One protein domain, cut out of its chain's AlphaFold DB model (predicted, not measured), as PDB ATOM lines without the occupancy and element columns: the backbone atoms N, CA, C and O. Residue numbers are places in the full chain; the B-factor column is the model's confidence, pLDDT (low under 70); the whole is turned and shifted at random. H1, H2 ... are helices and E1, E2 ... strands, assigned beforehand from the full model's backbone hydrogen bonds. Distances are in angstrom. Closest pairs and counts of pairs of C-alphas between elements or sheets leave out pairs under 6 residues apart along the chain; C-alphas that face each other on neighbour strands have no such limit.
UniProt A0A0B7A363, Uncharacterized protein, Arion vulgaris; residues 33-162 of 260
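Overview. This is residues 33 to 162 of the 260 residues of an uncharacterized protein of Arion vulgaris (UniProt A0A0B7A363). What shape do the atoms draw? One strongly twisted sheet of five strands has both helices, H1 and H2, on one face, while E4 and the residues 150 to 154 of E5 that pair with it reach away from the rest of the sheet as an arm, which ends in the link of residues 135 to 149. What is it made of? The 130 printed residues hold, in order, E1, H1, E2, H2, E3, E4 and E5, a mixed class; the sheet is branched, with E1 and E2 parallel and its other neighbour pairs antiparallel. It is only just loose, close to compact, with a radius of gyration of the C-alphas of 16.9 A and spans of 57 by 40 by 29 A.

Arrangement. How does the printed part start? E1, residues 38 to 44, H1, residues 53 to 66, and E2, residues 67 to 76, form a strand-helix-strand unit, two parallel neighbour strands with a helix between, and its crossover is right-handed. N 41 and O 70 are within hydrogen-bond range at 2.9 A, and E2 bends by 71 degrees at residue 70. Which strands follow beside these? E5, residues 150 to 161, is antiparallel to E2, with N 73 and O 157 at 2.9 A. On the other side of E5 from E2 lie E3, residues 106 to 110, with N 107 and O 160 at 2.9 A, and E4, residues 130 to 134, with N 132 and O 152 at 2.9 A. E1 and E3 are apart. Where are the helices? H1 is on the sheet at a height of 11.4 A, over E2 and only just over E1, with 3 C-alphas there. H2, residues 79 to 97, is on the same face at a height of 8.5 A, along the strands at 1 degrees to E5 on the local plane; the closest C-alphas of H2 and E5 are those of Phe 82 and Ser 155, 5.4 A apart. Do the helices meet? H1 and H2 touch, H2 with residues 88 to 92 alone, their closest C-alphas being Leu 60 and Ala 88 at 6.9 A, at a steep tilt of 54 degrees, the same way. In both, every O i to N i+4 pair is within hydrogen-bond range.

Along the chain. Where does the first strand begin? C-alpha 38 of E1 is at (-79.055, -7.545, 53.707). How long are the longer elements? H1 measures 20.1 A, E2 22.3 A, H2 27.3 A and E5 33.8 A, which ends with C-alpha 161 at (-82.191, -18.609, 53.297).

Size, cuts and confidence. How far does it reach? The two C-alphas farthest apart, Gln 99 and Gln 142, are 58.5 A apart. Which links are long? E3 to E4, 19 residues, and E4 to E5, 15 residues; the printed part has no cut. Where is confidence low? Residues 33 to 34, 97 to 103, 142 and 144 to 146 are under 70.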
ATOM      1  N   SER A  33     -88.629  -3.199  51.835       69.06
ATOM      2  CA  SER A  33     -88.125  -4.572  51.719       69.06
ATOM      3  C   SER A  33     -87.918  -5.036  50.268       69.06
ATOM      4  O   SER A  33     -87.246  -6.047  50.025       69.06
ATOM      5  N   ALA A  34     -88.467  -4.286  49.306       68.62
ATOM      6  CA  ALA A  34     -88.324  -4.512  47.873       68.62
ATOM      7  C   ALA A  34     -86.987  -3.996  47.311       68.62
ATOM      8  O   ALA A  34     -86.459  -4.584  46.373       68.62
ATOM      9  N   GLU A  35     -86.421  -2.937  47.893       75.88
ATOM     10  CA  GLU A  35     -85.247  -2.240  47.337       75.88
ATOM     11  C   GLU A  35     -83.942  -2.590  48.056       75.88
ATOM     12  O   GLU A  35     -82.854  -2.416  47.507       75.88
ATOM     13  N   HIS A  36     -84.034  -3.106  49.282       82.94
ATOM     14  CA  HIS A  36     -82.870  -3.366  50.117       82.94
ATOM     15  C   HIS A  36     -82.886  -4.792  50.664       82.94
ATOM     16  O   HIS A  36     -83.789  -5.189  51.404       82.94
ATOM     17  N   LYS A  37     -81.849  -5.555  50.308       90.69
ATOM     18  CA  LYS A  37     -81.540  -6.860  50.896       90.69
ATOM     19  C   LYS A  37     -80.253  -6.768  51.705       90.69
ATOM     20  O   LYS A  37     -79.324  -6.058  51.323       90.69
ATOM     21  N   PHE A  38     -80.198  -7.506  52.804       94.19
ATOM     22  CA  PHE A  38     -79.055  -7.545  53.707       94.19
ATOM     23  C   PHE A  38     -78.600  -8.982  53.906       94.19
ATOM     24  O   PHE A  38     -79.402  -9.864  54.207       94.19
ATOM     25  N   SER A  39     -77.293  -9.221  53.809       95.75
ATOM     26  CA  SER A  39     -76.723 -10.550  54.044       95.75
ATOM     27  C   SER A  39     -77.038 -11.071  55.447       95.75
ATOM     28  O   SER A  39     -77.265 -12.265  55.618       95.75
ATOM     29  N   VAL A  40     -77.091 -10.185  56.443       97.44
ATOM     30  CA  VAL A  40     -77.444 -10.527  57.821       97.44
ATOM     31  C   VAL A  40     -78.455  -9.517  58.347       97.44
ATOM     32  O   VAL A  40     -78.213  -8.314  58.292       97.44
ATOM     33  N   VAL A  41     -79.565 -10.014  58.883       97.06
ATOM     34  CA  VAL A  41     -80.584  -9.225  59.581       97.06
ATOM     35  C   VAL A  41     -80.668  -9.724  61.017       97.06
ATOM     36  O   VAL A  41     -80.720 -10.929  61.261       97.06
ATOM     37  N   VAL A  42     -80.676  -8.802  61.977       98.06
ATOM     38  CA  VAL A  42     -80.736  -9.125  63.407       98.06
ATOM     39  C   VAL A  42     -81.915  -8.398  64.036       98.06
ATOM     40  O   VAL A  42     -82.029  -7.182  63.929       98.06
ATOM     41  N   SER A  43     -82.766  -9.146  64.731       97.31
ATOM     42  CA  SER A  43     -83.815  -8.622  65.601       97.31
ATOM     43  C   SER A  43     -83.563  -9.130  67.015       97.31
ATOM     44  O   SER A  43     -83.827 -10.295  67.321       97.31
ATOM     45  N   ALA A  44     -83.035  -8.260  67.872       96.38
ATOM     46  CA  ALA A  44     -82.704  -8.583  69.253       96.38
ATOM     47  C   ALA A  44     -83.654  -7.862  70.216       96.38
ATOM     48  O   ALA A  44     -83.637  -6.638  70.287       96.38
ATOM     49  N   TYR A  45     -84.443  -8.639  70.964       96.06
ATOM     50  CA  TYR A  45     -85.377  -8.186  72.002       96.06
ATOM     51  C   TYR A  45     -86.490  -7.261  71.484       96.06
ATOM     52  O   TYR A  45     -86.888  -6.320  72.159       96.06
ATOM     53  N   MET A  46     -86.974  -7.510  70.262       95.25
ATOM     54  CA  MET A  46     -87.966  -6.659  69.588       95.25
ATOM     55  C   MET A  46     -89.341  -7.312  69.427       95.25
ATOM     56  O   MET A  46     -90.324  -6.599  69.244       95.25
ATOM     57  N   LEU A  47     -89.445  -8.646  69.465       96.44
ATOM     58  CA  LEU A  47     -90.702  -9.361  69.211       96.44
ATOM     59  C   LEU A  47     -91.688  -9.190  70.369       96.44
ATOM     60  O   LEU A  47     -92.905  -9.186  70.154       96.44
ATOM     61  N   MET A  48     -91.164  -9.073  71.590       95.69
ATOM     62  CA  MET A  48     -91.962  -8.824  72.792       95.69
ATOM     63  C   MET A  48     -92.468  -7.378  72.875       95.69
ATOM     64  O   MET A  48     -93.534  -7.145  73.430       95.69
ATOM     65  N   GLU A  49     -91.746  -6.438  72.264       94.12
ATOM     66  CA  GLU A  49     -92.092  -5.011  72.217       94.12
ATOM     67  C   GLU A  49     -93.172  -4.686  71.170       94.12
ATOM     68  O   GLU A  49     -93.625  -3.546  71.069       94.12
ATOM     69  N   GLN A  50     -93.584  -5.667  70.357       95.19
ATOM     70  CA  GLN A  50     -94.617  -5.448  69.347       95.19
ATOM     71  C   GLN A  50     -96.001  -5.315  69.996       95.19
ATOM     72  O   GLN A  50     -96.367  -6.155  70.825       95.19
ATOM     73  N   PRO A  51     -96.802  -4.306  69.599       95.38
ATOM     74  CA  PRO A  51     -98.048  -3.973  70.287       95.38
ATOM     75  C   PRO A  51     -99.134  -5.040  70.119       95.38
ATOM     76  O   PRO A  51     -99.990  -5.187  70.991       95.38
ATOM     77  N   SER A  52     -99.098  -5.814  69.032       96.81
ATOM     78  CA  SER A  52    -100.021  -6.922  68.811       96.81
ATOM     79  C   SER A  52     -99.340  -8.138  68.169       96.81
ATOM     80  O   SER A  52     -98.262  -8.026  67.575       96.81
ATOM     81  N   PRO A  53     -99.973  -9.327  68.237       95.94
ATOM     82  CA  PRO A  53     -99.525 -10.490  67.475       95.94
ATOM     83  C   PRO A  53     -99.463 -10.234  65.963       95.94
ATOM     84  O   PRO A  53     -98.550 -10.728  65.310       95.94
ATOM     85  N   ALA A  54    -100.387  -9.440  65.411       96.31
ATOM     86  CA  ALA A  54    -100.394  -9.112  63.986       96.31
ATOM     87  C   ALA A  54     -99.162  -8.281  63.596       96.31
ATOM     88  O   ALA A  54     -98.487  -8.617  62.626       96.31
ATOM     89  N   ASP A  55     -98.811  -7.274  64.403       95.81
ATOM     90  CA  ASP A  55     -97.615  -6.448  64.182       95.81
ATOM     91  C   ASP A  55     -96.334  -7.278  64.278       95.81
ATOM     92  O   ASP A  55     -95.404  -7.100  63.494       95.81
ATOM     93  N   ARG A  56     -96.302  -8.258  65.188       96.75
ATOM     94  CA  ARG A  56     -95.188  -9.207  65.287       96.75
ATOM     95  C   ARG A  56     -95.041 -10.067  64.036       96.75
ATOM     96  O   ARG A  56     -93.920 -10.234  63.560       96.75
ATOM     97  N   LEU A  57     -96.132 -10.611  63.500       95.31
ATOM     98  CA  LEU A  57     -96.076 -11.397  62.262       95.31
ATOM     99  C   LEU A  57     -95.669 -10.533  61.062       95.31
ATOM    100  O   LEU A  57     -94.866 -10.978  60.243       95.31
ATOM    101  N   GLN A  58     -96.160  -9.294  60.996       94.25
ATOM    102  CA  GLN A  58     -95.771  -8.334  59.965       94.25
ATOM    103  C   GLN A  58     -94.276  -7.996  60.048       94.25
ATOM    104  O   GLN A  58     -93.567  -8.094  59.049       94.25
ATOM    105  N   LEU A  59     -93.763  -7.710  61.248       95.25
ATOM    106  CA  LEU A  59     -92.337  -7.486  61.475       95.25
ATOM    107  C   LEU A  59     -91.504  -8.689  61.006       95.25
ATOM    108  O   LEU A  59     -90.530  -8.519  60.279       95.25
ATOM    109  N   LEU A  60     -91.885  -9.911  61.386       95.56
ATOM    110  CA  LEU A  60     -91.180 -11.129  60.969       95.56
ATOM    111  C   LEU A  60     -91.178 -11.310  59.448       95.56
ATOM    112  O   LEU A  60     -90.150 -11.682  58.878       95.56
ATOM    113  N   HIS A  61     -92.309 -11.034  58.798       93.38
ATOM    114  CA  HIS A  61     -92.429 -11.063  57.345       93.38
ATOM    115  C   HIS A  61     -91.464 -10.070  56.684       93.38
ATOM    116  O   HIS A  61     -90.714 -10.438  55.774       93.38
ATOM    117  N   ASP A  62     -91.433  -8.830  57.165       92.75
ATOM    118  CA  ASP A  62     -90.607  -7.772  56.589       92.75
ATOM    119  C   ASP A  62     -89.115  -8.053  56.795       92.75
ATOM    120  O   ASP A  62     -88.332  -7.973  55.843       92.75
ATOM    121  N   LEU A  63     -88.725  -8.480  58.002       94.81
ATOM    122  CA  LEU A  63     -87.353  -8.886  58.318       94.81
ATOM    123  C   LEU A  63     -86.890 -10.048  57.433       94.81
ATOM    124  O   LEU A  63     -85.789 -10.003  56.876       94.81
ATOM    125  N   TRP A  64     -87.722 -11.080  57.262       94.00
ATOM    126  CA  TRP A  64     -87.391 -12.190  56.374       94.00
ATOM    127  C   TRP A  64     -87.273 -11.726  54.929       94.00
ATOM    128  O   TRP A  64     -86.321 -12.096  54.247       94.00
ATOM    129  N   THR A  65     -88.182 -10.874  54.459       91.50
ATOM    130  CA  THR A  65     -88.140 -10.337  53.095       91.50
ATOM    131  C   THR A  65     -86.834  -9.589  52.842       91.50
ATOM    132  O   THR A  65     -86.199  -9.827  51.818       91.50
ATOM    133  N   MET A  66     -86.375  -8.766  53.786       92.38
ATOM    134  CA  MET A  66     -85.108  -8.024  53.708       92.38
ATOM    135  C   MET A  66     -83.850  -8.885  53.873       92.38
ATOM    136  O   MET A  66     -82.753  -8.428  53.568       92.38
ATOM    137  N   THR A  67     -83.974 -10.119  54.353       93.88
ATOM    138  CA  THR A  67     -82.826 -11.012  54.549       93.88
ATOM    139  C   THR A  67     -82.379 -11.612  53.220       93.88
ATOM    140  O   THR A  67     -83.213 -12.040  52.431       93.88
ATOM    141  N   ASP A  68     -81.075 -11.702  52.987       93.12
ATOM    142  CA  ASP A  68     -80.493 -12.420  51.849       93.12
ATOM    143  C   ASP A  68     -79.900 -13.765  52.287       93.12
ATOM    144  O   ASP A  68     -80.257 -14.795  51.726       93.12
ATOM    145  N   ASN A  69     -79.100 -13.787  53.369       94.94
ATOM    146  CA  ASN A  69     -78.502 -15.028  53.883       94.94
ATOM    147  C   ASN A  69     -79.039 -15.432  55.261       94.94
ATOM    148  O   ASN A  69     -79.640 -16.497  55.377       94.94
ATOM    149  N   TYR A  70     -78.826 -14.622  56.302       97.88
ATOM    150  CA  TYR A  70     -79.095 -15.009  57.693       97.88
ATOM    151  C   TYR A  70     -80.036 -14.043  58.411       97.88
ATOM    152  O   TYR A  70     -79.785 -12.841  58.448       97.88
ATOM    153  N   LEU A  71     -81.069 -14.586  59.055       97.94
ATOM    154  CA  LEU A  71     -81.932 -13.867  59.988       97.94
ATOM    155  C   LEU A  71     -81.693 -14.390  61.404       97.94
ATOM    156  O   LEU A  71     -81.911 -15.571  61.680       97.94
ATOM    157  N   LEU A  72     -81.261 -13.510  62.301       98.62
ATOM    158  CA  LEU A  72     -81.044 -13.802  63.711       98.62
ATOM    159  C   LEU A  72     -82.168 -13.167  64.522       98.62
ATOM    160  O   LEU A  72     -82.336 -11.949  64.516       98.62
ATOM    161  N   LEU A  73     -82.907 -13.991  65.254       98.62
ATOM    162  CA  LEU A  73     -83.905 -13.541  66.214       98.62
ATOM    163  C   LEU A  73     -83.410 -13.895  67.610       98.62
ATOM    164  O   LEU A  73     -83.063 -15.051  67.857       98.62
ATOM    165  N   VAL A  74     -83.377 -12.918  68.509       98.38
ATOM    166  CA  VAL A  74     -82.954 -13.094  69.903       98.38
ATOM    167  C   VAL A  74     -84.015 -12.493  70.809       98.38
ATOM    168  O   VAL A  74     -84.488 -11.391  70.557       98.38
ATOM    169  N   GLU A  75     -84.376 -13.203  71.869       97.75
ATOM    170  CA  GLU A  75     -85.324 -12.756  72.880       97.75
ATOM    171  C   GLU A  75     -84.845 -13.076  74.292       97.75
ATOM    172  O   GLU A  75     -83.960 -13.912  74.517       97.75
ATOM    173  N   THR A  76     -85.470 -12.410  75.259       95.88
ATOM    174  CA  THR A  76     -85.165 -12.598  76.680       95.88
ATOM    175  C   THR A  76     -85.319 -14.069  77.073       95.88
ATOM    176  O   THR A  76     -86.252 -14.746  76.640       95.88
ATOM    177  N   GLY A  77     -84.414 -14.586  77.910       95.19
ATOM    178  CA  GLY A  77     -84.380 -15.991  78.331       95.19
ATOM    179  C   GLY A  77     -85.466 -16.364  79.334       95.19
ATOM    180  O   GLY A  77     -85.168 -16.794  80.445       95.19
ATOM    181  N   THR A  78     -86.724 -16.195  78.944       95.25
ATOM    182  CA  THR A  78     -87.926 -16.558  79.699       95.25
ATOM    183  C   THR A  78     -88.735 -17.594  78.922       95.25
ATOM    184  O   THR A  78     -88.496 -17.832  77.738       95.25
ATOM    185  N   GLY A  79     -89.734 -18.205  79.569       95.69
ATOM    186  CA  GLY A  79     -90.698 -19.059  78.864       95.69
ATOM    187  C   GLY A  79     -91.443 -18.305  77.754       95.69
ATOM    188  O   GLY A  79     -91.643 -18.851  76.675       95.69
ATOM    189  N   ALA A  80     -91.771 -17.027  77.983       95.56
ATOM    190  CA  ALA A  80     -92.404 -16.170  76.982       95.56
ATOM    191  C   ALA A  80     -91.483 -15.914  75.777       95.56
ATOM    192  O   ALA A  80     -91.900 -16.135  74.644       95.56
ATOM    193  N   GLY A  81     -90.220 -15.534  76.009       96.88
ATOM    194  CA  GLY A  81     -89.249 -15.338  74.926       96.88
ATOM    195  C   GLY A  81     -88.968 -16.626  74.148       96.88
ATOM    196  O   GLY A  81     -88.937 -16.617  72.921       96.88
ATOM    197  N   PHE A  82     -88.866 -17.766  74.840       97.56
ATOM    198  CA  PHE A  82     -88.759 -19.081  74.202       97.56
ATOM    199  C   PHE A  82     -89.963 -19.403  73.305       97.56
ATOM    200  O   PHE A  82     -89.778 -19.880  72.183       97.56
ATOM    201  N   ASN A  83     -91.185 -19.130  73.765       96.50
ATOM    202  CA  ASN A  83     -92.389 -19.350  72.966       96.50
ATOM    203  C   ASN A  83     -92.416 -18.440  71.730       96.50
ATOM    204  O   ASN A  83     -92.636 -18.944  70.633       96.50
ATOM    205  N   LEU A  84     -92.094 -17.149  71.885       97.31
ATOM    206  CA  LEU A  84     -92.026 -16.189  70.775       97.31
ATOM    207  C   LEU A  84     -91.016 -16.605  69.701       97.31
ATOM    208  O   LEU A  84     -91.322 -16.561  68.514       97.31
ATOM    209  N   ILE A  85     -89.825 -17.060  70.100       98.25
ATOM    210  CA  ILE A  85     -88.803 -17.533  69.155       98.25
ATOM    211  C   ILE A  85     -89.278 -18.772  68.388       98.25
ATOM    212  O   ILE A  85     -89.009 -18.895  67.192       98.25
ATOM    213  N   ASN A  86     -89.997 -19.691  69.039       97.50
ATOM    214  CA  ASN A  86     -90.540 -20.862  68.350       97.50
ATOM    215  C   ASN A  86     -91.712 -20.515  67.429       97.50
ATOM    216  O   ASN A  86     -91.779 -21.079  66.341       97.50
ATOM    217  N   GLU A  87     -92.594 -19.599  67.836       96.75
ATOM    218  CA  GLU A  87     -93.670 -19.068  66.993       96.75
ATOM    219  C   GLU A  87     -93.087 -18.411  65.737       96.75
ATOM    220  O   GLU A  87     -93.480 -18.747  64.623       96.75
ATOM    221  N   ALA A  88     -92.072 -17.559  65.905       97.44
ATOM    222  CA  ALA A  88     -91.386 -16.900  64.803       97.44
ATOM    223  C   ALA A  88     -90.701 -17.893  63.853       97.44
ATOM    224  O   ALA A  88     -90.837 -17.788  62.633       97.44
ATOM    225  N   LYS A  89     -89.993 -18.886  64.410       97.19
ATOM    226  CA  LYS A  89     -89.383 -19.975  63.638       97.19
ATOM    227  C   LYS A  89     -90.438 -20.701  62.803       97.19
ATOM    228  O   LYS A  89     -90.240 -20.888  61.608       97.19
ATOM    229  N   GLU A  90     -91.539 -21.110  63.426       95.38
ATOM    230  CA  GLU A  90     -92.606 -21.850  62.755       95.38
ATOM    231  C   GLU A  90     -93.255 -21.010  61.648       95.38
ATOM    232  O   GLU A  90     -93.380 -21.479  60.521       95.38
ATOM    233  N   PHE A  91     -93.575 -19.745  61.930       95.06
ATOM    234  CA  PHE A  91     -94.139 -18.817  60.952       95.06
ATOM    235  C   PHE A  91     -93.256 -18.680  59.704       95.06
ATOM    236  O   PHE A  91     -93.749 -18.782  58.578       95.06
ATOM    237  N   ILE A  92     -91.947 -18.481  59.880       94.56
ATOM    238  CA  ILE A  92     -91.029 -18.303  58.748       94.56
ATOM    239  C   ILE A  92     -90.863 -19.613  57.969       94.56
ATOM    240  O   ILE A  92     -90.922 -19.599  56.739       94.56
ATOM    241  N   LEU A  93     -90.698 -20.752  58.650       92.94
ATOM    242  CA  LEU A  93     -90.517 -22.047  57.986       92.94
ATOM    243  C   LEU A  93     -91.781 -22.520  57.253       92.94
ATOM    244  O   LEU A  93     -91.670 -23.084  56.168       92.94
ATOM    245  N   GLN A  94     -92.978 -22.266  57.789       89.50
ATOM    246  CA  GLN A  94     -94.235 -22.622  57.123       89.50
ATOM    247  C   GLN A  94     -94.491 -21.767  55.878       89.50
ATOM    248  O   GLN A  94     -94.857 -22.298  54.830       89.50
ATOM    249  N   ASN A  95     -94.276 -20.451  55.956       82.06
ATOM    250  CA  ASN A  95     -94.460 -19.573  54.796       82.06
ATOM    251  C   ASN A  95     -93.407 -19.826  53.705       82.06
ATOM    252  O   ASN A  95     -93.724 -19.750  52.522       82.06
ATOM    253  N   SER A  96     -92.205 -20.258  54.096       72.38
ATOM    254  CA  SER A  96     -91.139 -20.734  53.199       72.38
ATOM    255  C   SER A  96     -91.517 -21.951  52.351       72.38
ATOM    256  O   SER A  96     -90.946 -22.154  51.283       72.38
ATOM    257  N   GLN A  97     -92.472 -22.767  52.799       67.62
ATOM    258  CA  GLN A  97     -92.900 -23.965  52.069       67.62
ATOM    259  C   GLN A  97     -93.970 -23.676  51.013       67.62
ATOM    260  O   GLN A  97     -94.161 -24.483  50.109       67.62
ATOM    261  N   ARG A  98     -94.651 -22.526  51.090       67.69
ATOM    262  CA  ARG A  98     -95.760 -22.175  50.187       67.69
ATOM    263  C   ARG A  98     -95.311 -21.717  48.792       67.69
ATOM    264  O   ARG A  98     -96.171 -21.324  48.016       67.69
ATOM    265  N   GLN A  99     -94.003 -21.778  48.497       55.41
ATOM    266  CA  GLN A  99     -93.361 -21.463  47.210       55.41
ATOM    267  C   GLN A  99     -94.076 -20.345  46.438       55.41
ATOM    268  O   GLN A  99     -94.684 -20.571  45.396       55.41
ATOM    269  N   SER A 100     -94.003 -19.123  46.960       62.81
ATOM    270  CA  SER A 100     -94.270 -17.927  46.164       62.81
ATOM    271  C   SER A 100     -92.937 -17.331  45.717       62.81
ATOM    272  O   SER A 100     -91.937 -17.450  46.427       62.81
ATOM    273  N   GLU A 101     -92.907 -16.652  44.568       59.59
ATOM    274  CA  GLU A 101     -91.702 -15.963  44.065       59.59
ATOM    275  C   GLU A 101     -91.097 -14.976  45.086       59.59
ATOM    276  O   GLU A 101     -89.929 -14.609  44.996       59.59
ATOM    277  N   GLN A 102     -91.881 -14.571  46.088       59.28
ATOM    278  CA  GLN A 102     -91.508 -13.594  47.105       59.28
ATOM    279  C   GLN A 102     -90.949 -14.229  48.392       59.28
ATOM    280  O   GLN A 102     -90.246 -13.551  49.143       59.28
ATOM    281  N   PHE A 103     -91.212 -15.516  48.655       69.00
ATOM    282  CA  PHE A 103     -90.837 -16.178  49.908       69.00
ATOM    283  C   PHE A 103     -89.954 -17.402  49.643       69.00
ATOM    284  O   PHE A 103     -90.404 -18.546  49.616       69.00
ATOM    285  N   LEU A 104     -88.660 -17.138  49.435       73.56
ATOM    286  CA  LEU A 104     -87.657 -18.184  49.244       73.56
ATOM    287  C   LEU A 104     -87.611 -19.141  50.445       73.56
ATOM    288  O   LEU A 104     -87.742 -18.687  51.590       73.56
ATOM    289  N   PRO A 105     -87.372 -20.445  50.205       84.88
ATOM    290  CA  PRO A 105     -87.285 -21.420  51.273       84.88
ATOM    291  C   PRO A 105     -86.103 -21.117  52.199       84.88
ATOM    292  O   PRO A 105     -85.060 -20.625  51.763       84.88
ATOM    293  N   GLY A 106     -86.258 -21.439  53.479       91.44
ATOM    294  CA  GLY A 106     -85.208 -21.311  54.482       91.44
ATOM    295  C   GLY A 106     -85.204 -22.480  55.456       91.44
ATOM    296  O   GLY A 106     -86.126 -23.294  55.482       91.44
ATOM    297  N   HIS A 107     -84.149 -22.558  56.254       94.25
ATOM    298  CA  HIS A 107     -83.954 -23.608  57.246       94.25
ATOM    299  C   HIS A 107     -83.286 -23.055  58.510       94.25
ATOM    300  O   HIS A 107     -82.640 -22.008  58.502       94.25
ATOM    301  N   VAL A 108     -83.426 -23.770  59.620       95.75
ATOM    302  CA  VAL A 108     -82.747 -23.484  60.882       95.75
ATOM    303  C   VAL A 108     -81.264 -23.789  60.727       95.75
ATOM    304  O   VAL A 108     -80.863 -24.942  60.554       95.75
ATOM    305  N   PHE A 109     -80.448 -22.749  60.833       95.62
ATOM    306  CA  PHE A 109     -78.998 -22.863  60.935       95.62
ATOM    307  C   PHE A 109     -78.578 -23.171  62.380       95.62
ATOM    308  O   PHE A 109     -77.774 -24.064  62.633       95.62
ATOM    309  N   ALA A 110     -79.174 -22.468  63.347       95.31
ATOM    310  CA  ALA A 110     -78.922 -22.643  64.776       95.31
ATOM    311  C   ALA A 110     -80.132 -22.173  65.613       95.31
ATOM    312  O   ALA A 110     -80.979 -21.444  65.105       95.31
ATOM    313  N   PRO A 111     -80.251 -22.548  66.897       95.56
ATOM    314  CA  PRO A 111     -79.420 -23.518  67.599       95.56
ATOM    315  C   PRO A 111     -79.848 -24.960  67.326       95.56
ATOM    316  O   PRO A 111     -79.018 -25.865  67.407       95.56
ATOM    317  N   CYS A 112     -81.128 -25.210  67.032       95.69
ATOM    318  CA  CYS A 112     -81.644 -26.561  66.803       95.69
ATOM    319  C   CYS A 112     -81.015 -27.192  65.548       95.69
ATOM    320  O   CYS A 112     -80.853 -26.499  64.549       95.69
ATOM    321  N   PRO A 113     -80.686 -28.494  65.572       94.38
ATOM    322  CA  PRO A 113     -80.143 -29.200  64.409       94.38
ATOM    323  C   PRO A 113     -81.239 -29.645  63.420       94.38
ATOM    324  O   PRO A 113     -81.023 -30.553  62.629       94.38
ATOM    325  N   HIS A 114     -82.442 -29.072  63.508       93.88
ATOM    326  CA  HIS A 114     -83.620 -29.513  62.770       93.88
ATOM    327  C   HIS A 114     -84.588 -28.357  62.509       93.88
ATOM    328  O   HIS A 114     -84.658 -27.405  63.289       93.88
ATOM    329  N   ASP A 115     -85.421 -28.522  61.482       93.94
ATOM    330  CA  ASP A 115     -86.489 -27.579  61.109       93.94
ATOM    331  C   ASP A 115     -87.831 -27.887  61.791       93.94
ATOM    332  O   ASP A 115     -88.766 -27.098  61.760       93.94
ATOM    333  N   LYS A 116     -87.921 -29.039  62.464       94.12
ATOM    334  CA  LYS A 116     -89.139 -29.521  63.132       94.12
ATOM    335  C   LYS A 116     -89.526 -28.671  64.350       94.12
ATOM    336  O   LYS A 116     -88.710 -27.914  64.896       94.12
ATOM    337  N   SER A 117     -90.755 -28.862  64.834       95.31
ATOM    338  CA  SER A 117     -91.214 -28.323  66.121       95.31
ATOM    339  C   SER A 117     -90.240 -28.701  67.245       95.31
ATOM    340  O   SER A 117     -89.710 -29.812  67.277       95.31
ATOM    341  N   CYS A 118     -89.945 -27.753  68.140       96.50
ATOM    342  CA  CYS A 118     -88.977 -27.983  69.208       96.50
ATOM    343  C   CYS A 118     -89.553 -28.979  70.227       96.50
ATOM    344  O   CYS A 118     -90.613 -28.697  70.791       96.50
ATOM    345  N   PRO A 119     -88.873 -30.100  70.536       95.31
ATOM    346  CA  PRO A 119     -89.413 -31.086  71.473       95.31
ATOM    347  C   PRO A 119     -89.588 -30.524  72.891       95.31
ATOM    348  O   PRO A 119     -90.515 -30.916  73.595       95.31
ATOM    349  N   LYS A 120     -88.773 -29.531  73.280       95.25
ATOM    350  CA  LYS A 120     -88.884 -28.828  74.569       95.25
ATOM    351  C   LYS A 120     -90.176 -28.012  74.730       95.25
ATOM    352  O   LYS A 120     -90.508 -27.671  75.854       95.25
ATOM    353  N   LEU A 121     -90.937 -27.731  73.663       94.06
ATOM    354  CA  LEU A 121     -92.265 -27.102  73.795       94.06
ATOM    355  C   LEU A 121     -93.278 -28.006  74.511       94.06
ATOM    356  O   LEU A 121     -94.240 -27.511  75.089       94.06
ATOM    357  N   ARG A 122     -93.076 -29.330  74.466       89.94
ATOM    358  CA  ARG A 122     -93.959 -30.314  75.115       89.94
ATOM    359  C   ARG A 122     -93.616 -30.520  76.591       89.94
ATOM    360  O   ARG A 122     -94.436 -31.038  77.343       89.94
ATOM    361  N   GLU A 123     -92.418 -30.122  77.006       87.62
ATOM    362  CA  GLU A 123     -91.964 -30.234  78.386       87.62
ATOM    363  C   GLU A 123     -92.350 -28.979  79.173       87.62
ATOM    364  O   GLU A 123     -91.923 -27.862  78.873       87.62
ATOM    365  N   LYS A 124     -93.164 -29.147  80.219       81.25
ATOM    366  CA  LYS A 124     -93.546 -28.030  81.089       81.25
ATOM    367  C   LYS A 124     -92.321 -27.510  81.845       81.25
ATOM    368  O   LYS A 124     -91.551 -28.289  82.396       81.25
ATOM    369  N   ASN A 125     -92.186 -26.185  81.922       82.00
ATOM    370  CA  ASN A 125     -91.162 -25.481  82.707       82.00
ATOM    371  C   ASN A 125     -89.698 -25.786  82.334       82.00
ATOM    372  O   ASN A 125     -88.801 -25.499  83.124       82.00
ATOM    373  N   GLN A 126     -89.430 -26.313  81.136       89.31
ATOM    374  CA  GLN A 126     -88.064 -26.559  80.657       89.31
ATOM    375  C   GLN A 126     -87.804 -25.894  79.297       89.31
ATOM    376  O   GLN A 126     -87.588 -26.582  78.296       89.31
ATOM    377  N   PRO A 127     -87.819 -24.549  79.221       93.94
ATOM    378  CA  PRO A 127     -87.533 -23.849  77.977       93.94
ATOM    379  C   PRO A 127     -86.105 -24.131  77.494       93.94
ATOM    380  O   PRO A 127     -85.164 -24.284  78.274       93.94
ATOM    381  N   CYS A 128     -85.937 -24.160  76.174       94.62
ATOM    382  CA  CYS A 128     -84.642 -24.377  75.539       94.62
ATOM    383  C   CYS A 128     -83.865 -23.052  75.478       94.62
ATOM    384  O   CYS A 128     -83.889 -22.351  74.465       94.62
ATOM    385  N   LEU A 129     -83.239 -22.681  76.595       95.25
ATOM    386  CA  LEU A 129     -82.511 -21.421  76.752       95.25
ATOM    387  C   LEU A 129     -81.011 -21.601  76.508       95.25
ATOM    388  O   LEU A 129     -80.476 -22.701  76.623       95.25
ATOM    389  N   THR A 130     -80.343 -20.502  76.178       94.12
ATOM    390  CA  THR A 130     -78.881 -20.393  76.131       94.12
ATOM    391  C   THR A 130     -78.435 -19.398  77.189       94.12
ATOM    392  O   THR A 130     -79.183 -18.480  77.528       94.12
ATOM    393  N   GLU A 131     -77.240 -19.592  77.731       92.00
ATOM    394  CA  GLU A 131     -76.651 -18.711  78.730       92.00
ATOM    395  C   GLU A 131     -75.335 -18.142  78.198       92.00
ATOM    396  O   GLU A 131     -74.585 -18.832  77.510       92.00
ATOM    397  N   SER A 132     -75.078 -16.867  78.478       89.12
ATOM    398  CA  SER A 132     -73.809 -16.204  78.189       89.12
ATOM    399  C   SER A 132     -73.320 -15.458  79.423       89.12
ATOM    400  O   SER A 132     -74.115 -14.944  80.217       89.12
ATOM    401  N   VAL A 133     -72.000 -15.401  79.581       88.12
ATOM    402  CA  VAL A 133     -71.343 -14.686  80.671       88.12
ATOM    403  C   VAL A 133     -71.104 -13.244  80.236       88.12
ATOM    404  O   VAL A 133     -70.283 -12.969  79.365       88.12
ATOM    405  N   LEU A 134     -71.811 -12.311  80.866       83.50
ATOM    406  CA  LEU A 134     -71.619 -10.878  80.685       83.50
ATOM    407  C   LEU A 134     -70.638 -10.350  81.727       83.50
ATOM    408  O   LEU A 134     -70.869 -10.453  82.937       83.50
ATOM    409  N   ARG A 135     -69.556  -9.738  81.248       81.31
ATOM    410  CA  ARG A 135     -68.641  -8.948  82.071       81.31
ATOM    411  C   ARG A 135     -69.010  -7.487  81.899       81.31
ATOM    412  O   ARG A 135     -68.779  -6.908  80.841       81.31
ATOM    413  N   ASN A 136     -69.626  -6.916  82.922       75.94
ATOM    414  CA  ASN A 136     -70.013  -5.517  82.889       75.94
ATOM    415  C   ASN A 136     -68.868  -4.652  83.410       75.94
ATOM    416  O   ASN A 136     -68.200  -5.002  84.386       75.94
ATOM    417  N   VAL A 137     -68.687  -3.504  82.771       75.75
ATOM    418  CA  VAL A 137     -67.798  -2.450  83.253       75.75
ATOM    419  C   VAL A 137     -68.602  -1.540  84.175       75.75
ATOM    420  O   VAL A 137     -69.716  -1.136  83.834       75.75
ATOM    421  N   ASP A 138     -68.057  -1.234  85.351       74.00
ATOM    422  CA  ASP A 138     -68.672  -0.252  86.235       74.00
ATOM    423  C   ASP A 138     -68.380   1.172  85.739       74.00
ATOM    424  O   ASP A 138     -67.302   1.715  85.977       74.00
ATOM    425  N   PHE A 139     -69.346   1.781  85.050       74.69
ATOM    426  CA  PHE A 139     -69.244   3.167  84.582       74.69
ATOM    427  C   PHE A 139     -69.551   4.216  85.668       74.69
ATOM    428  O   PHE A 139     -69.461   5.410  85.396       74.69
ATOM    429  N   THR A 140     -69.934   3.803  86.885       76.38
ATOM    430  CA  THR A 140     -70.248   4.712  88.008       76.38
ATOM    431  C   THR A 140     -69.063   4.952  88.945       76.38
ATOM    432  O   THR A 140     -69.039   5.933  89.686       76.38
ATOM    433  N   SER A 141     -68.058   4.076  88.901       73.12
ATOM    434  CA  SER A 141     -66.832   4.181  89.690       73.12
ATOM    435  C   SER A 141     -65.772   5.029  88.974       73.12
ATOM    436  O   SER A 141     -65.525   4.859  87.783       73.12
ATOM    437  N   GLN A 142     -65.061   5.890  89.715       68.50
ATOM    438  CA  GLN A 142     -63.900   6.644  89.199       68.50
ATOM    439  C   GLN A 142     -62.741   5.740  88.743       68.50
ATOM    440  O   GLN A 142     -61.893   6.161  87.960       68.50
ATOM    441  N   LYS A 143     -62.686   4.501  89.241       74.44
ATOM    442  CA  LYS A 143     -61.779   3.463  88.749       74.44
ATOM    443  C   LYS A 143     -62.596   2.469  87.942       74.44
ATOM    444  O   LYS A 143     -63.486   1.839  88.511       74.44
ATOM    445  N   LEU A 144     -62.262   2.303  86.663       65.94
ATOM    446  CA  LEU A 144     -62.780   1.219  85.830       65.94
ATOM    447  C   LEU A 144     -62.433  -0.110  86.511       65.94
ATOM    448  O   LEU A 144     -61.285  -0.552  86.478       65.94
ATOM    449  N   SER A 145     -63.405  -0.706  87.193       69.12
ATOM    450  CA  SER A 145     -63.283  -2.021  87.808       69.12
ATOM    451  C   SER A 145     -64.246  -2.979  87.119       69.12
ATOM    452  O   SER A 145     -65.374  -2.621  86.762       69.12
ATOM    453  N   GLU A 146     -63.782  -4.205  86.883       67.94
ATOM    454  CA  GLU A 146     -64.645  -5.261  86.364       67.94
ATOM    455  C   GLU A 146     -65.677  -5.632  87.432       67.94
ATOM    456  O   GLU A 146     -65.330  -5.984  88.565       67.94
ATOM    457  N   GLN A 147     -66.962  -5.560  87.081       71.19
ATOM    458  CA  GLN A 147     -68.012  -6.064  87.956       71.19
ATOM    459  C   GLN A 147     -68.010  -7.595  87.963       71.19
ATOM    460  O   GLN A 147     -67.536  -8.255  87.034       71.19
ATOM    461  N   LYS A 148     -68.621  -8.181  89.004       76.12
ATOM    462  CA  LYS A 148     -68.886  -9.625  89.031       76.12
ATOM    463  C   LYS A 148     -69.638 -10.031  87.764       76.12
ATOM    464  O   LYS A 148     -70.651  -9.419  87.417       76.12
ATOM    465  N   SER A 149     -69.133 -11.073  87.106       79.81
ATOM    466  CA  SER A 149     -69.742 -11.631  85.901       79.81
ATOM    467  C   SER A 149     -71.199 -12.011  86.169       79.81
ATOM    468  O   SER A 149     -71.505 -12.646  87.179       79.81
ATOM    469  N   LYS A 150     -72.098 -11.606  85.271       83.25
ATOM    470  CA  LYS A 150     -73.523 -11.947  85.325       83.25
ATOM    471  C   LYS A 150     -73.834 -12.967  84.243       83.25
ATOM    472  O   LYS A 150     -73.362 -12.844  83.119       83.25
ATOM    473  N   HIS A 151     -74.657 -13.951  84.572       88.00
ATOM    474  CA  HIS A 151     -75.160 -14.910  83.598       88.00
ATOM    475  C   HIS A 151     -76.445 -14.355  82.983       88.00
ATOM    476  O   HIS A 151     -77.431 -14.138  83.689       88.00
ATOM    477  N   ALA A 152     -76.428 -14.096  81.678       91.25
ATOM    478  CA  ALA A 152     -77.600 -13.669  80.931       91.25
ATOM    479  C   ALA A 152     -78.154 -14.837  80.128       91.25
ATOM    480  O   ALA A 152     -77.450 -15.452  79.326       91.25
ATOM    481  N   ARG A 153     -79.438 -15.124  80.338       94.75
ATOM    482  CA  ARG A 153     -80.161 -16.141  79.580       94.75
ATOM    483  C   ARG A 153     -80.936 -15.498  78.445       94.75
ATOM    484  O   ARG A 153     -81.563 -14.457  78.631       94.75
ATOM    485  N   TYR A 154     -80.945 -16.165  77.302       96.56
ATOM    486  CA  TYR A 154     -81.656 -15.733  76.106       96.56
ATOM    487  C   TYR A 154     -82.171 -16.939  75.317       96.56
ATOM    488  O   TYR A 154     -81.681 -18.064  75.453       96.56
ATOM    489  N   SER A 155     -83.197 -16.709  74.507       97.19
ATOM    490  CA  SER A 155     -83.645 -17.647  73.482       97.19
ATOM    491  C   SER A 155     -83.322 -17.054  72.121       97.19
ATOM    492  O   SER A 155     -83.431 -15.846  71.938       97.19
ATOM    493  N   TYR A 156     -82.890 -17.876  71.170       98.12
ATOM    494  CA  TYR A 156     -82.567 -17.390  69.839       98.12
ATOM    495  C   TYR A 156     -82.839 -18.435  68.767       98.12
ATOM    496  O   TYR A 156     -82.885 -19.638  69.044       98.12
ATOM    497  N   VAL A 157     -82.979 -17.962  67.535       98.44
ATOM    498  CA  VAL A 157     -82.931 -18.783  66.329       98.44
ATOM    499  C   VAL A 157     -82.171 -18.032  65.244       98.44
ATOM    500  O   VAL A 157     -82.305 -16.820  65.095       98.44
ATOM    501  N   ILE A 158     -81.355 -18.767  64.500       98.25
ATOM    502  CA  ILE A 158     -80.698 -18.310  63.285       98.25
ATOM    503  C   ILE A 158     -81.309 -19.101  62.141       98.25
ATOM    504  O   ILE A 158     -81.190 -20.328  62.086       98.25
ATOM    505  N   LEU A 159     -81.969 -18.391  61.238       97.62
ATOM    506  CA  LEU A 159     -82.553 -18.938  60.025       97.62
ATOM    507  C   LEU A 159     -81.660 -18.563  58.849       97.62
ATOM    508  O   LEU A 159     -81.194 -17.428  58.759       97.62
ATOM    509  N   LYS A 160     -81.421 -19.518  57.957       95.44
ATOM    510  CA  LYS A 160     -80.658 -19.325  56.731       95.44
ATOM    511  C   LYS A 160     -81.579 -19.477  55.526       95.44
ATOM    512  O   LYS A 160     -82.343 -20.440  55.456       95.44
ATOM    513  N   LYS A 161     -81.504 -18.533  54.590       92.81
ATOM    514  CA  LYS A 161     -82.191 -18.609  53.297       92.81
ATOM    515  C   LYS A 161     -81.495 -19.575  52.349       92.81
ATOM    516  O   LYS A 161     -80.276 -19.735  52.372       92.81
ATOM    517  N   GLY A 162     -82.295 -20.195  51.490       89.12
ATOM    518  CA  GLY A 162     -81.839 -21.151  50.496       89.12
ATOM    519  C   GLY A 162     -81.762 -22.592  51.014       89.12
ATOM    520  O   GLY A 162     -82.133 -22.890  52.158       89.12
TER     521      GLY A 162